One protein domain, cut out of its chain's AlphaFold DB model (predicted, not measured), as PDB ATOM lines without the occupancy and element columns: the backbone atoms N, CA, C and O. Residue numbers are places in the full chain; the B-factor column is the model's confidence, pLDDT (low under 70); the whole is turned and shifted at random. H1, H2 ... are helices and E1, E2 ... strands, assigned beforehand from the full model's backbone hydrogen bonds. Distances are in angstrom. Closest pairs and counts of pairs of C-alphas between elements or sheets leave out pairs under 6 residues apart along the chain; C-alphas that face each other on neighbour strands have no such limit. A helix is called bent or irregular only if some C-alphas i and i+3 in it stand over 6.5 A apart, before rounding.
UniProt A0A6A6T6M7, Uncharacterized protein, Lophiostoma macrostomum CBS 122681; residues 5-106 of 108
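AT A GLANCE: This is residues 5 to 106 of the 108 residues of an uncharacterized protein of Lophiostoma macrostomum CBS 122681 (UniProt A0A6A6T6M7). A helical hairpin of the two longest helices, H2 and H3, makes the core; H1 crosses it on one side and H6 on the other, with short H5 packed on H6. The small strand hairpin E1-E2 makes one end of the long axis. The 102 printed residues run H1, E1, E2, H2, H3, H4, H5, H6, mostly helix, with an antiparallel two-stranded sheet. The whole is compact, radius of gyration of the C-alphas 14.0 A, yet elongated, spanning 47 by 29 by 18 A.

HOW THE PARTS SIT: H1, residues 5 to 15, touches H2, residues 34 to 50, through residues 34 to 41 of H2 alone, at a steep tilt of 63 degrees; the closest C-alphas are those of Asn 11 and Ala 37, 5.2 A. E1, residues 21 to 23, and E2, residues 29 to 31, form a hairpin, with N 22 and O 30 within hydrogen-bond range at 2.9 A. H2 and H3, residues 57 to 76, form a helical hairpin at a shallow tilt of 32 degrees, only just short of steep; the C-alphas of Leu 38 and Met 67 are closest, 6.1 A. H1 and H3 only just touch, with 3 pairs of C-alphas within 8 A, closest Leu 7 and Ala 69 at 6.3 A. H4, residues 79 to 82, is close to H3 but not clearly touching, C-alphas 74 and 80 being closest at 7.1 A. H6, residues 94 to 105, touches H2 with its residues 94 to 96 alone, closest C-alphas 42 and 95 at 4.5 A. H5, residues 85 to 89, touches H6, closest C-alphas 89 and 97 at 4.1 A. Every O i to N i+4 pair is within hydrogen-bond range in H1, H2, H5 and H6, 12 of 16 in H3; H4 is too short for one.

IN THESE COORDINATES: H1 begins at C-alpha 5 (23.355, -27.687, 24.178) and H6 ends at C-alpha 105 (38.413, -27.729, 43.266). H2 is 24.0 A long, H3 29.9 A and H6 16.5 A. H3 is irregular, C-alphas 69 and 72 being 7.1 A apart, with a kink of 26 degrees near residue 70.

THE WHOLE: The C-alphas of Pro 25 and Asn 54 are the two farthest apart, 47.9 A. The printed part has no cut and no long link; residue 5 alone has pLDDT under 70.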
ATOM      1  N   ASP A   5      24.397 -26.761  24.637       66.62
ATOM      2  CA  ASP A   5      23.355 -27.687  24.178       66.62
ATOM      3  C   ASP A   5      23.165 -28.851  25.164       66.62
ATOM      4  O   ASP A   5      22.043 -29.263  25.455       66.62
ATOM      5  N   THR A   6      24.256 -29.328  25.772       85.19
ATOM      6  CA  THR A   6      24.202 -30.360  26.818       85.19
ATOM      7  C   THR A   6      23.500 -29.830  28.069       85.19
ATOM      8  O   THR A   6      22.629 -30.502  28.620       85.19
ATOM      9  N   LEU A   7      23.824 -28.607  28.503       90.25
ATOM     10  CA  LEU A   7      23.204 -27.997  29.684       90.25
ATOM     11  C   LEU A   7      21.716 -27.677  29.458       90.25
ATOM     12  O   LEU A   7      20.897 -27.876  30.354       90.25
ATOM     13  N   GLN A   8      21.341 -27.233  28.256       91.50
ATOM     14  CA  GLN A   8      19.938 -27.013  27.900       91.50
ATOM     15  C   GLN A   8      19.125 -28.308  27.980       91.50
ATOM     16  O   GLN A   8      18.031 -28.296  28.551       91.50
ATOM     17  N   ASN A   9      19.664 -29.408  27.450       92.38
ATOM     18  CA  ASN A   9      19.012 -30.714  27.496       92.38
ATOM     19  C   ASN A   9      18.842 -31.204  28.936       92.38
ATOM     20  O   ASN A   9      17.747 -31.626  29.304       92.38
ATOM     21  N   ILE A  10      19.884 -31.078  29.769       93.12
ATOM     22  CA  ILE A  10      19.820 -31.436  31.194       93.12
ATOM     23  C   ILE A  10      18.698 -30.665  31.888       93.12
ATOM     24  O   ILE A  10      17.827 -31.266  32.509       93.12
ATOM     25  N   ASN A  11      18.685 -29.341  31.755       94.44
ATOM     26  CA  ASN A  11      17.745 -28.519  32.508       94.44
ATOM     27  C   ASN A  11      16.311 -28.672  32.009       94.44
ATOM     28  O   ASN A  11      15.392 -28.689  32.824       94.44
ATOM     29  N   SER A  12      16.120 -28.846  30.700       93.88
ATOM     30  CA  SER A  12      14.793 -29.090  30.133       93.88
ATOM     31  C   SER A  12      14.231 -30.442  30.573       93.88
ATOM     32  O   SER A  12      13.073 -30.528  30.976       93.88
ATOM     33  N   ALA A  13      15.068 -31.485  30.577       94.12
ATOM     34  CA  ALA A  13      14.684 -32.808  31.059       94.12
ATOM     35  C   ALA A  13      14.375 -32.804  32.565       94.12
ATOM     36  O   ALA A  13      13.359 -33.352  32.979       94.12
ATOM     37  N   THR A  14      15.213 -32.155  33.383       94.94
ATOM     38  CA  THR A  14      15.003 -32.074  34.836       94.94
ATOM     39  C   THR A  14      13.732 -31.302  35.199       94.94
ATOM     40  O   THR A  14      13.053 -31.668  36.154       94.94
ATOM     41  N   LEU A  15      13.402 -30.236  34.463       95.38
ATOM     42  CA  LEU A  15      12.245 -29.384  34.758       95.38
ATOM     43  C   LEU A  15      10.954 -29.819  34.047       95.38
ATOM     44  O   LEU A  15       9.897 -29.269  34.341       95.38
ATOM     45  N   GLY A  16      11.020 -30.782  33.122       93.75
ATOM     46  CA  GLY A  16       9.860 -31.233  32.348       93.75
ATOM     47  C   GLY A  16       9.302 -30.173  31.391       93.75
ATOM     48  O   GLY A  16       8.139 -30.245  31.003       93.75
ATOM     49  N   ALA A  17      10.110 -29.177  31.024       91.12
ATOM     50  CA  ALA A  17       9.726 -28.076  30.146       91.12
ATOM     51  C   ALA A  17      10.900 -27.679  29.248       91.12
ATOM     52  O   ALA A  17      12.053 -27.749  29.665       91.12
ATOM     53  N   GLN A  18      10.625 -27.226  28.022       91.62
ATOM     54  CA  GLN A  18      11.677 -26.734  27.132       91.62
ATOM     55  C   GLN A  18      12.230 -25.410  27.666       91.62
ATOM     56  O   GLN A  18      11.580 -24.368  27.567       91.62
ATOM     57  N   MET A  19      13.451 -25.438  28.193       91.81
ATOM     58  CA  MET A  19      14.095 -24.233  28.698       91.81
ATOM     59  C   MET A  19      14.774 -23.469  27.554       91.81
ATOM     60  O   MET A  19      15.586 -24.054  26.821       91.81
ATOM     61  N   PRO A  20      14.485 -22.170  27.371       89.31
ATOM     62  CA  PRO A  20      15.122 -21.380  26.328       89.31
ATOM     63  C   PRO A  20      16.581 -21.048  26.667       89.31
ATOM     64  O   PRO A  20      16.987 -20.971  27.834       89.31
ATOM     65  N   ILE A  21      17.362 -20.796  25.619       90.19
ATOM     66  CA  ILE A  21      18.647 -20.100  25.703       90.19
ATOM     67  C   ILE A  21      18.381 -18.632  25.368       90.19
ATOM     68  O   ILE A  21      17.776 -18.334  24.341       90.19
ATOM     69  N   VAL A  22      18.834 -17.725  26.230       90.06
ATOM     70  CA  VAL A  22      18.688 -16.275  26.051       90.06
ATOM     71  C   VAL A  22      20.036 -15.677  25.668       90.06
ATOM     72  O   VAL A  22      21.063 -16.044  26.238       90.06
ATOM     73  N   THR A  23      20.037 -14.751  24.713       90.31
ATOM     74  CA  THR A  23      21.209 -13.930  24.385       90.31
ATOM     75  C   THR A  23      21.149 -12.646  25.206       90.31
ATOM     76  O   THR A  23      20.167 -11.910  25.131       90.31
ATOM     77  N   LEU A  24      22.178 -12.395  26.008       87.06
ATOM     78  CA  LEU A  24      22.318 -11.178  26.804       87.06
ATOM     79  C   LEU A  24      22.781  -9.989  25.935       87.06
ATOM     80  O   LEU A  24      23.270 -10.203  24.823       87.06
ATOM     81  N   PRO A  25      22.674  -8.734  26.424       90.56
ATOM     82  CA  PRO A  25      23.127  -7.548  25.685       90.56
ATOM     83  C   PRO A  25      24.613  -7.567  25.298       90.56
ATOM     84  O   PRO A  25      24.997  -6.953  24.310       90.56
ATOM     85  N   ASP A  26      25.438  -8.297  26.049       87.50
ATOM     86  CA  ASP A  26      26.860  -8.518  25.756       87.50
ATOM     87  C   ASP A  26      27.105  -9.572  24.652       87.50
ATOM     88  O   ASP A  26      28.246  -9.940  24.377       87.50
ATOM     89  N   GLY A  27      26.040 -10.090  24.027       88.88
ATOM     90  CA  GLY A  27      26.077 -11.129  22.996       88.88
ATOM     91  C   GLY A  27      26.243 -12.549  23.542       88.88
ATOM     92  O   GLY A  27      26.183 -13.519  22.781       88.88
ATOM     93  N   SER A  28      26.432 -12.711  24.851       85.62
ATOM     94  CA  SER A  28      26.657 -14.018  25.447       85.62
ATOM     95  C   SER A  28      25.355 -14.808  25.594       85.62
ATOM     96  O   SER A  28      24.293 -14.271  25.903       85.62
ATOM     97  N   LYS A  29      25.427 -16.123  25.365       87.19
ATOM     98  CA  LYS A  29      24.283 -17.032  25.517       87.19
ATOM     99  C   LYS A  29      24.218 -17.580  26.940       87.19
ATOM    100  O   LYS A  29      25.233 -18.030  27.477       87.19
ATOM    101  N   VAL A  30      23.027 -17.567  27.526       86.56
ATOM    102  CA  VAL A  30      22.741 -18.072  28.870       86.56
ATOM    103  C   VAL A  30      21.594 -19.065  28.814       86.56
ATOM    104  O   VAL A  30      20.521 -18.788  28.278       86.56
ATOM    105  N   GLN A  31      21.825 -20.238  29.391       89.19
ATOM    106  CA  GLN A  31      20.799 -21.250  29.564       89.19
ATOM    107  C   GLN A  31      19.903 -20.854  30.754       89.19
ATOM    108  O   GLN A  31      20.394 -20.589  31.851       89.19
ATOM    109  N   THR A  32      18.584 -20.812  30.550       88.56
ATOM    110  CA  THR A  32      17.626 -20.466  31.617       88.56
ATOM    111  C   THR A  32      17.177 -21.685  32.423       88.56
ATOM    112  O   THR A  32      17.029 -22.784  31.908       88.56
ATOM    113  N   GLY A  33      16.908 -21.519  33.716       92.62
ATOM    114  CA  GLY A  33      16.441 -22.632  34.551       92.62
ATOM    115  C   GLY A  33      17.541 -23.517  35.129       92.62
ATOM    116  O   GLY A  33      17.219 -24.430  35.879       92.62
ATOM    117  N   THR A  34      18.822 -23.222  34.879       94.25
ATOM    118  CA  THR A  34      19.946 -23.940  35.510       94.25
ATOM    119  C   THR A  34      19.830 -23.989  37.032       94.25
ATOM    120  O   THR A  34      20.006 -25.051  37.619       94.25
ATOM    121  N   VAL A  35      19.469 -22.880  37.687       93.81
ATOM    122  CA  VAL A  35      19.299 -22.856  39.152       93.81
ATOM    123  C   VAL A  35      18.123 -23.735  39.590       93.81
ATOM    124  O   VAL A  35      18.252 -24.500  40.540       93.81
ATOM    125  N   GLY A  36      16.995 -23.679  38.875       95.12
ATOM    126  CA  GLY A  36      15.832 -24.522  39.166       95.12
ATOM    127  C   GLY A  36      16.152 -26.010  39.023       95.12
ATOM    128  O   GLY A  36      15.894 -26.790  39.937       95.12
ATOM    129  N   ALA A  37      16.781 -26.395  37.911       97.00
ATOM    130  CA  ALA A  37      17.206 -27.766  37.666       97.00
ATOM    131  C   ALA A  37      18.236 -28.237  38.704       97.00
ATOM    132  O   ALA A  37      18.134 -29.353  39.209       97.00
ATOM    133  N   LEU A  38      19.187 -27.381  39.088       97.06
ATOM    134  CA  LEU A  38      20.152 -27.683  40.142       97.06
ATOM    135  C   LEU A  38      19.467 -27.954  41.486       97.06
ATOM    136  O   LEU A  38      19.825 -28.921  42.152       97.06
ATOM    137  N   ILE A  39      18.471 -27.154  41.876       96.75
ATOM    138  CA  ILE A  39      17.711 -27.372  43.118       96.75
ATOM    139  C   ILE A  39      17.006 -28.734  43.093       96.75
ATOM    140  O   ILE A  39      17.063 -29.469  44.082       96.75
ATOM    141  N   VAL A  40      16.383 -29.097  41.965       98.00
ATOM    142  CA  VAL A  40      15.749 -30.414  41.786       98.00
ATOM    143  C   VAL A  40      16.789 -31.531  41.896       98.00
ATOM    144  O   VAL A  40      16.604 -32.453  42.686       98.00
ATOM    145  N   ASN A  41      17.915 -31.419  41.187       97.88
ATOM    146  CA  ASN A  41      18.984 -32.419  41.224       97.88
ATOM    147  C   ASN A  41      19.581 -32.572  42.637       97.88
ATOM    148  O   ASN A  41      19.793 -33.698  43.080       97.88
ATOM    149  N   ILE A  42      19.786 -31.474  43.376       97.88
ATOM    150  CA  ILE A  42      20.255 -31.495  44.773       97.88
ATOM    151  C   ILE A  42      19.258 -32.228  45.671       97.88
ATOM    152  O   ILE A  42      19.675 -33.021  46.515       97.88
ATOM    153  N   ARG A  43      17.951 -31.980  45.513       97.88
ATOM    154  CA  ARG A  43      16.923 -32.678  46.296       97.88
ATOM    155  C   ARG A  43      16.964 -34.181  46.018       97.88
ATOM    156  O   ARG A  43      17.096 -34.948  46.968       97.88
ATOM    157  N   THR A  44      16.941 -34.585  44.749       97.50
ATOM    158  CA  THR A  44      17.007 -36.002  44.357       97.50
ATOM    159  C   THR A  44      18.292 -36.663  44.852       97.50
ATOM    160  O   THR A  44      18.269 -37.792  45.335       97.50
ATOM    161  N   TYR A  45      19.419 -35.950  44.798       97.62
ATOM    162  CA  TYR A  45      20.694 -36.439  45.312       97.62
ATOM    163  C   TYR A  45      20.666 -36.625  46.834       97.62
ATOM    164  O   TYR A  45      21.071 -37.671  47.332       97.62
ATOM    165  N   ASN A  46      20.133 -35.658  47.588       97.12
ATOM    166  CA  ASN A  46      19.978 -35.792  49.039       97.12
ATOM    167  C   ASN A  46      19.113 -37.011  49.402       97.12
ATOM    168  O   ASN A  46      19.472 -37.769  50.300       97.12
ATOM    169  N   GLU A  47      17.994 -37.210  48.698       96.56
ATOM    170  CA  GLU A  47      17.103 -38.360  48.894       96.56
ATOM    171  C   GLU A  47      17.798 -39.686  48.576       96.56
ATOM    172  O   GLU A  47      17.611 -40.665  49.296       96.56
ATOM    173  N   LEU A  48      18.614 -39.723  47.520       95.94
ATOM    174  CA  LEU A  48      19.394 -40.897  47.149       95.94
ATOM    175  C   LEU A  48      20.410 -41.261  48.238       95.94
ATOM    176  O   LEU A  48      20.452 -42.412  48.663       95.94
ATOM    177  N   ILE A  49      21.179 -40.285  48.730       94.81
ATOM    178  CA  ILE A  49      22.180 -40.499  49.786       94.81
ATOM    179  C   ILE A  49      21.525 -40.923  51.108       94.81
ATOM    180  O   ILE A  49      22.061 -41.777  51.814       94.81
ATOM    181  N   ALA A  50      20.341 -40.396  51.429       94.19
ATOM    182  CA  ALA A  50      19.605 -40.766  52.638       94.19
ATOM    183  C   ALA A  50      19.182 -42.250  52.681       94.19
ATOM    184  O   ALA A  50      18.926 -42.775  53.763       94.19
ATOM    185  N   ARG A  51      19.147 -42.950  51.536       92.38
ATOM    186  CA  ARG A  51      18.866 -44.400  51.464       92.38
ATOM    187  C   ARG A  51      20.030 -45.266  51.959       92.38
ATOM    188  O   ARG A  51      19.862 -46.472  52.123       92.38
ATOM    189  N   GLY A  52      21.193 -44.667  52.214       87.94
ATOM    190  CA  GLY A  52      22.357 -45.356  52.759       87.94
ATOM    191  C   GLY A  52      23.158 -46.140  51.708       87.94
ATOM    192  O   GLY A  52      23.082 -45.844  50.517       87.94
ATOM    193  N   PRO A  53      23.958 -47.137  52.125       81.31
ATOM    194  CA  PRO A  53      25.022 -47.740  51.309       81.31
ATOM    195  C   PRO A  53      24.545 -48.529  50.080       81.31
ATOM    196  O   PRO A  53      25.358 -48.858  49.225       81.31
ATOM    197  N   ASN A  54      23.242 -48.802  49.969       81.94
ATOM    198  CA  ASN A  54      22.635 -49.488  48.823       81.94
ATOM    199  C   ASN A  54      22.031 -48.507  47.801       81.94
ATOM    200  O   ASN A  54      21.172 -48.890  47.004       81.94
ATOM    201  N   ALA A  55      22.410 -47.230  47.863       83.38
ATOM    202  CA  ALA A  55      22.012 -46.243  46.873       83.38
ATOM    203  C   ALA A  55      22.486 -46.655  45.469       83.38
ATOM    204  O   ALA A  55      23.578 -47.187  45.290       83.38
ATOM    205  N   ASP A  56      21.650 -46.395  44.467       92.81
ATOM    206  CA  ASP A  56      21.973 -46.673  43.071       92.81
ATOM    207  C   ASP A  56      23.129 -45.776  42.593       92.81
ATOM    208  O   ASP A  56      22.945 -44.585  42.320       92.81
ATOM    209  N   GLU A  57      24.323 -46.364  42.482       92.69
ATOM    210  CA  GLU A  57      25.550 -45.676  42.068       92.69
ATOM    211  C   GLU A  57      25.447 -45.103  40.648       92.69
ATOM    212  O   GLU A  57      26.035 -44.057  40.355       92.69
ATOM    213  N   LYS A  58      24.658 -45.729  39.764       93.94
ATOM    214  CA  LYS A  58      24.427 -45.204  38.413       93.94
ATOM    215  C   LYS A  58      23.643 -43.897  38.484       93.94
ATOM    216  O   LYS A  58      24.063 -42.898  37.903       93.94
ATOM    217  N   THR A  59      22.538 -43.893  39.231       93.25
ATOM    218  CA  THR A  59      21.726 -42.688  39.442       93.25
ATOM    219  C   THR A  59      22.532 -41.595  40.152       93.25
ATOM    220  O   THR A  59      22.440 -40.422  39.788       93.25
ATOM    221  N   LYS A  60      23.372 -41.966  41.125       95.12
ATOM    222  CA  LYS A  60      24.272 -41.034  41.818       95.12
ATOM    223  C   LYS A  60      25.235 -40.355  40.844       95.12
ATOM    224  O   LYS A  60      25.256 -39.130  40.776       95.12
ATOM    225  N   THR A  61      25.952 -41.144  40.043       95.19
ATOM    226  CA  THR A  61      26.905 -40.651  39.034       95.19
ATOM    227  C   THR A  61      26.225 -39.722  38.024       95.19
ATOM    228  O   THR A  61      26.769 -38.684  37.649       95.19
ATOM    229  N   GLU A  62      25.003 -40.054  37.597       95.19
ATOM    230  CA  GLU A  62      24.231 -39.208  36.685       95.19
ATOM    231  C   GLU A  62      23.879 -37.850  37.313       95.19
ATOM    232  O   GLU A  62      24.042 -36.806  36.676       95.19
ATOM    233  N   LEU A  63      23.419 -37.843  38.567       96.69
ATOM    234  CA  LEU A  63      23.097 -36.615  39.300       96.69
ATOM    235  C   LEU A  63      24.340 -35.753  39.540       96.69
ATOM    236  O   LEU A  63      24.278 -34.538  39.356       96.69
ATOM    237  N   GLU A  64      25.466 -36.366  39.899       96.38
ATOM    238  CA  GLU A  64      26.756 -35.687  40.040       96.38
ATOM    239  C   GLU A  64      27.182 -35.021  38.728       96.38
ATOM    240  O   GLU A  64      27.530 -33.840  38.726       96.38
ATOM    241  N   GLY A  65      27.056 -35.724  37.597       95.44
ATOM    242  CA  GLY A  65      27.329 -35.169  36.269       95.44
ATOM    243  C   GLY A  65      26.410 -33.996  35.908       95.44
ATOM    244  O   GLY A  65      26.878 -32.969  35.411       95.44
ATOM    245  N   LYS A  66      25.109 -34.102  36.209       95.94
ATOM    246  CA  LYS A  66      24.134 -33.016  36.001       95.94
ATOM    247  C   LYS A  66      24.452 -31.786  36.853       95.94
ATOM    248  O   LYS A  66      24.396 -30.662  36.355       95.94
ATOM    249  N   MET A  67      24.807 -31.984  38.122       96.75
ATOM    250  CA  MET A  67      25.217 -30.899  39.017       96.75
ATOM    251  C   MET A  67      26.535 -30.265  38.557       96.75
ATOM    252  O   MET A  67      26.619 -29.040  38.477       96.75
ATOM    253  N   ALA A  68      27.525 -31.066  38.157       95.62
ATOM    254  CA  ALA A  68      28.794 -30.583  37.614       95.62
ATOM    255  C   ALA A  68      28.601 -29.739  36.343       95.62
ATOM    256  O   ALA A  68      29.216 -28.686  36.198       95.62
ATOM    257  N   ALA A  69      27.690 -30.134  35.449       94.00
ATOM    258  CA  ALA A  69      27.396 -29.377  34.231       94.00
ATOM    259  C   ALA A  69      26.865 -27.956  34.504       94.00
ATOM    260  O   ALA A  69      27.008 -27.076  33.656       94.00
ATOM    261  N   SER A  70      26.278 -27.711  35.682       94.00
ATOM    262  CA  SER A  70      25.773 -26.387  36.063       94.00
ATOM    263  C   SER A  70      26.872 -25.408  36.496       94.00
ATOM    264  O   SER A  70      26.689 -24.195  36.361       94.00
ATOM    265  N   LEU A  71      28.025 -25.904  36.971       93.44
ATOM    266  CA  LEU A  71      29.066 -25.091  37.614       93.44
ATOM    267  C   LEU A  71      29.547 -23.896  36.778       93.44
ATOM    268  O   LEU A  71      29.581 -22.791  37.326       93.44
ATOM    269  N   PRO A  72      29.888 -24.057  35.482       91.38
ATOM    270  CA  PRO A  72      30.389 -22.944  34.679       91.38
ATOM    271  C   PRO A  72      29.409 -21.771  34.625       91.38
ATOM    272  O   PRO A  72      29.814 -20.611  34.706       91.38
ATOM    273  N   LEU A  73      28.107 -22.063  34.537       90.69
ATOM    274  CA  LEU A  73      27.096 -21.015  34.503       90.69
ATOM    275  C   LEU A  73      26.862 -20.396  35.883       90.69
ATOM    276  O   LEU A  73      26.704 -19.184  35.958       90.69
ATOM    277  N   LEU A  74      26.888 -21.178  36.969       92.25
ATOM    278  CA  LEU A  74      26.801 -20.628  38.331       92.25
ATOM    279  C   LEU A  74      27.943 -19.646  38.618       92.25
ATOM    280  O   LEU A  74      27.703 -18.581  39.185       92.25
ATOM    281  N   LYS A  75      29.165 -19.984  38.188       90.06
ATOM    282  CA  LYS A  75      30.339 -19.106  38.287       90.06
ATOM    283  C   LYS A  75      30.141 -17.833  37.469       90.06
ATOM    284  O   LYS A  75      30.211 -16.741  38.022       90.06
ATOM    285  N   LYS A  76      29.805 -17.971  36.181       87.38
ATOM    286  CA  LYS A  76      29.561 -16.829  35.285       87.38
ATOM    287  C   LYS A  76      28.449 -15.907  35.797       87.38
ATOM    288  O   LYS A  76      28.555 -14.695  35.670       87.38
ATOM    289  N   ALA A  77      27.388 -16.474  36.371       87.50
ATOM    290  CA  ALA A  77      26.263 -15.727  36.927       87.50
ATOM    291  C   ALA A  77      26.557 -15.104  38.306       87.50
ATOM    292  O   ALA A  77      25.679 -14.456  38.869       87.50
ATOM    293  N   GLY A  78      27.755 -15.302  38.872       89.69
ATOM    294  CA  GLY A  78      28.140 -14.736  40.165       89.69
ATOM    295  C   GLY A  78      27.477 -15.410  41.369       89.69
ATOM    296  O   GLY A  78      27.473 -14.842  42.459       89.69
ATOM    297  N   MET A  79      26.934 -16.623  41.213       92.25
ATOM    298  CA  MET A  79      26.196 -17.308  42.283       92.25
ATOM    299  C   MET A  79      27.064 -17.543  43.528       92.25
ATOM    300  O   MET A  79      26.595 -17.391  44.654       92.25
ATOM    301  N   PHE A  80      28.344 -17.865  43.329       92.88
ATOM    302  CA  PHE A  80      29.301 -18.064  44.422       92.88
ATOM    303  C   PHE A  80      29.801 -16.759  45.059       92.88
ATOM    304  O   PHE A  80      30.416 -16.799  46.117       92.88
ATOM    305  N   GLY A  81      29.515 -15.605  44.448       91.19
ATOM    306  CA  GLY A  81      29.715 -14.299  45.080       91.19
ATOM    307  C   GLY A  81      28.599 -13.941  46.066       91.19
ATOM    308  O   GLY A  81      28.824 -13.146  46.971       91.19
ATOM    309  N   LEU A  82      27.408 -14.537  45.912       90.50
ATOM    310  CA  LEU A  82      26.300 -14.387  46.864       90.50
ATOM    311  C   LEU A  82      26.446 -15.321  48.067       90.50
ATOM    312  O   LEU A  82      26.101 -14.941  49.181       90.50
ATOM    313  N   PHE A  83      26.934 -16.539  47.821       88.81
ATOM    314  CA  PHE A  83      27.203 -17.546  48.844       88.81
ATOM    315  C   PHE A  83      28.490 -18.278  48.480       88.81
ATOM    316  O   PHE A  83      28.510 -19.028  47.496       88.81
ATOM    317  N   ALA A  84      29.545 -18.073  49.261       93.44
ATOM    318  CA  ALA A  84      30.865 -18.616  48.980       93.44
ATOM    319  C   ALA A  84      30.835 -20.155  48.964       93.44
ATOM    320  O   ALA A  84      30.076 -20.759  49.727       93.44
ATOM    321  N   PRO A  85      31.664 -20.839  48.154       94.50
ATOM    322  CA  PRO A  85      31.676 -22.304  48.088       94.50
ATOM    323  C   PRO A  85      31.812 -22.990  49.457       94.50
ATOM    324  O   PRO A  85      31.206 -24.032  49.696       94.50
ATOM    325  N   GLN A  86      32.537 -22.378  50.394       94.81
ATOM    326  CA  GLN A  86      32.680 -22.856  51.770       94.81
ATOM    327  C   GLN A  86      31.329 -22.925  52.504       94.81
ATOM    328  O   GLN A  86      31.071 -23.894  53.217       94.81
ATOM    329  N   GLU A  87      30.433 -21.958  52.288       94.06
ATOM    330  CA  GLU A  87      29.082 -21.947  52.872       94.06
ATOM    331  C   GLU A  87      28.201 -23.065  52.298       94.06
ATOM    332  O   GLU A  87      27.318 -23.590  52.980       94.06
ATOM    333  N   TRP A  88      28.453 -23.482  51.054       94.12
ATOM    334  CA  TRP A  88      27.768 -24.628  50.456       94.12
ATOM    335  C   TRP A  88      28.210 -25.952  51.089       94.12
ATOM    336  O   TRP A  88      27.386 -26.855  51.246       94.12
ATOM    337  N   VAL A  89      29.484 -26.054  51.486       96.19
ATOM    338  CA  VAL A  89      30.079 -27.251  52.105       96.19
ATOM    339  C   VAL A  89      29.649 -27.444  53.561       96.19
ATOM    340  O   VAL A  89      29.488 -28.581  53.997       96.19
ATOM    341  N   GLN A  90      29.447 -26.360  54.314       92.44
ATOM    342  CA  GLN A  90      29.172 -26.412  55.759       92.44
ATOM    343  C   GLN A  90      27.776 -26.946  56.135       92.44
ATOM    344  O   GLN A  90      27.528 -27.255  57.299       92.44
ATOM    345  N   GLY A  91      26.850 -27.052  55.179       85.06
ATOM    346  CA  GLY A  91      25.484 -27.516  55.434       85.06
ATOM    347  C   GLY A  91      25.330 -29.040  55.553       85.06
ATOM    348  O   GLY A  91      26.242 -29.818  55.299       85.06
ATOM    349  N   THR A  92      24.109 -29.482  55.872       91.50
ATOM    350  CA  THR A  92      23.736 -30.912  55.955       91.50
ATOM    351  C   THR A  92      23.309 -31.521  54.617       91.50
ATOM    352  O   THR A  92      23.135 -32.734  54.510       91.50
ATOM    353  N   SER A  93      23.119 -30.705  53.574       96.75
ATOM    354  CA  SER A  93      22.740 -31.200  52.249       96.75
ATOM    355  C   SER A  93      23.949 -31.798  51.535       96.75
ATOM    356  O   SER A  93      24.847 -31.069  51.119       96.75
ATOM    357  N   ALA A  94      23.914 -33.112  51.307       96.50
ATOM    358  CA  ALA A  94      24.928 -33.827  50.535       96.50
ATOM    359  C   ALA A  94      25.108 -33.241  49.122       96.50
ATOM    360  O   ALA A  94      26.234 -33.089  48.660       96.50
ATOM    361  N   GLY A  95      24.014 -32.845  48.461       97.00
ATOM    362  CA  GLY A  95      24.052 -32.217  47.138       97.00
ATOM    363  C   GLY A  95      24.677 -30.819  47.152       97.00
ATOM    364  O   GLY A  95      25.524 -30.527  46.310       97.00
ATOM    365  N   ARG A  96      24.334 -29.956  48.126       96.44
ATOM    366  CA  ARG A  96      25.000 -28.643  48.261       96.44
ATOM    367  C   ARG A  96      26.485 -28.809  48.558       96.44
ATOM    368  O   ARG A  96      27.290 -28.129  47.930       96.44
ATOM    369  N   LYS A  97      26.834 -29.740  49.450       97.25
ATOM    370  CA  LYS A  97      28.223 -30.055  49.779       97.25
ATOM    371  C   LYS A  97      28.998 -30.506  48.545       97.25
ATOM    372  O   LYS A  97      30.052 -29.947  48.277       97.25
ATOM    373  N   PHE A  98      28.443 -31.428  47.760       97.00
ATOM    374  CA  PHE A  98      29.048 -31.881  46.508       97.00
ATOM    375  C   PHE A  98      29.312 -30.716  45.536       97.00
ATOM    376  O   PHE A  98      30.428 -30.554  45.052       97.00
ATOM    377  N   VAL A  99      28.316 -29.854  45.299       96.50
ATOM    378  CA  VAL A  99      28.474 -28.673  44.429       96.50
ATOM    379  C   VAL A  99      29.528 -27.704  44.976       96.50
ATOM    380  O   VAL A  99      30.350 -27.206  44.208       96.50
ATOM    381  N   GLY A 100      29.533 -27.454  46.288       95.94
ATOM    382  CA  GLY A 100      30.520 -26.598  46.948       95.94
ATOM    383  C   GLY A 100      31.944 -27.145  46.839       95.94
ATOM    384  O   GLY A 100      32.864 -26.405  46.508       95.94
ATOM    385  N   GLU A 101      32.128 -28.452  47.031       96.12
ATOM    386  CA  GLU A 101      33.420 -29.123  46.858       96.12
ATOM    387  C   GLU A 101      33.919 -29.056  45.414       96.12
ATOM    388  O   GLU A 101      35.109 -28.837  45.193       96.12
ATOM    389  N   LEU A 102      33.036 -29.218  44.424       95.12
ATOM    390  CA  LEU A 102      33.409 -29.021  43.022       95.12
ATOM    391  C   LEU A 102      33.829 -27.571  42.754       95.12
ATOM    392  O   LEU A 102      34.826 -27.334  42.077       95.12
ATOM    393  N   ALA A 103      33.095 -26.603  43.306       94.12
ATOM    394  CA  ALA A 103      33.400 -25.189  43.129       94.12
ATOM    395  C   ALA A 103      34.746 -24.793  43.760       94.12
ATOM    396  O   ALA A 103      35.429 -23.946  43.195       94.12
ATOM    397  N   LEU A 104      35.145 -25.430  44.868       93.94
ATOM    398  CA  LEU A 104      36.459 -25.250  45.505       93.94
ATOM    399  C   LEU A 104      37.617 -25.896  44.731       93.94
ATOM    400  O   LEU A 104      38.745 -25.437  44.845       93.94
ATOM    401  N   LYS A 105      37.369 -26.993  44.005       89.38
ATOM    402  CA  LYS A 105      38.413 -27.729  43.266       89.38
ATOM    403  C   LYS A 105      38.792 -27.074  41.945       89.38
ATOM    404  O   LYS A 105      39.877 -27.316  41.431       89.38
ATOM    405  N   GLU A 106      37.879 -26.311  41.364       73.88
ATOM    406  CA  GLU A 106      38.126 -25.598  40.122       73.88
ATOM    407  C   GLU A 106      38.508 -24.140  40.414       73.88
ATOM    408  O   GLU A 106      37.632 -23.268  40.409       73.88
TER     409      GLU A 106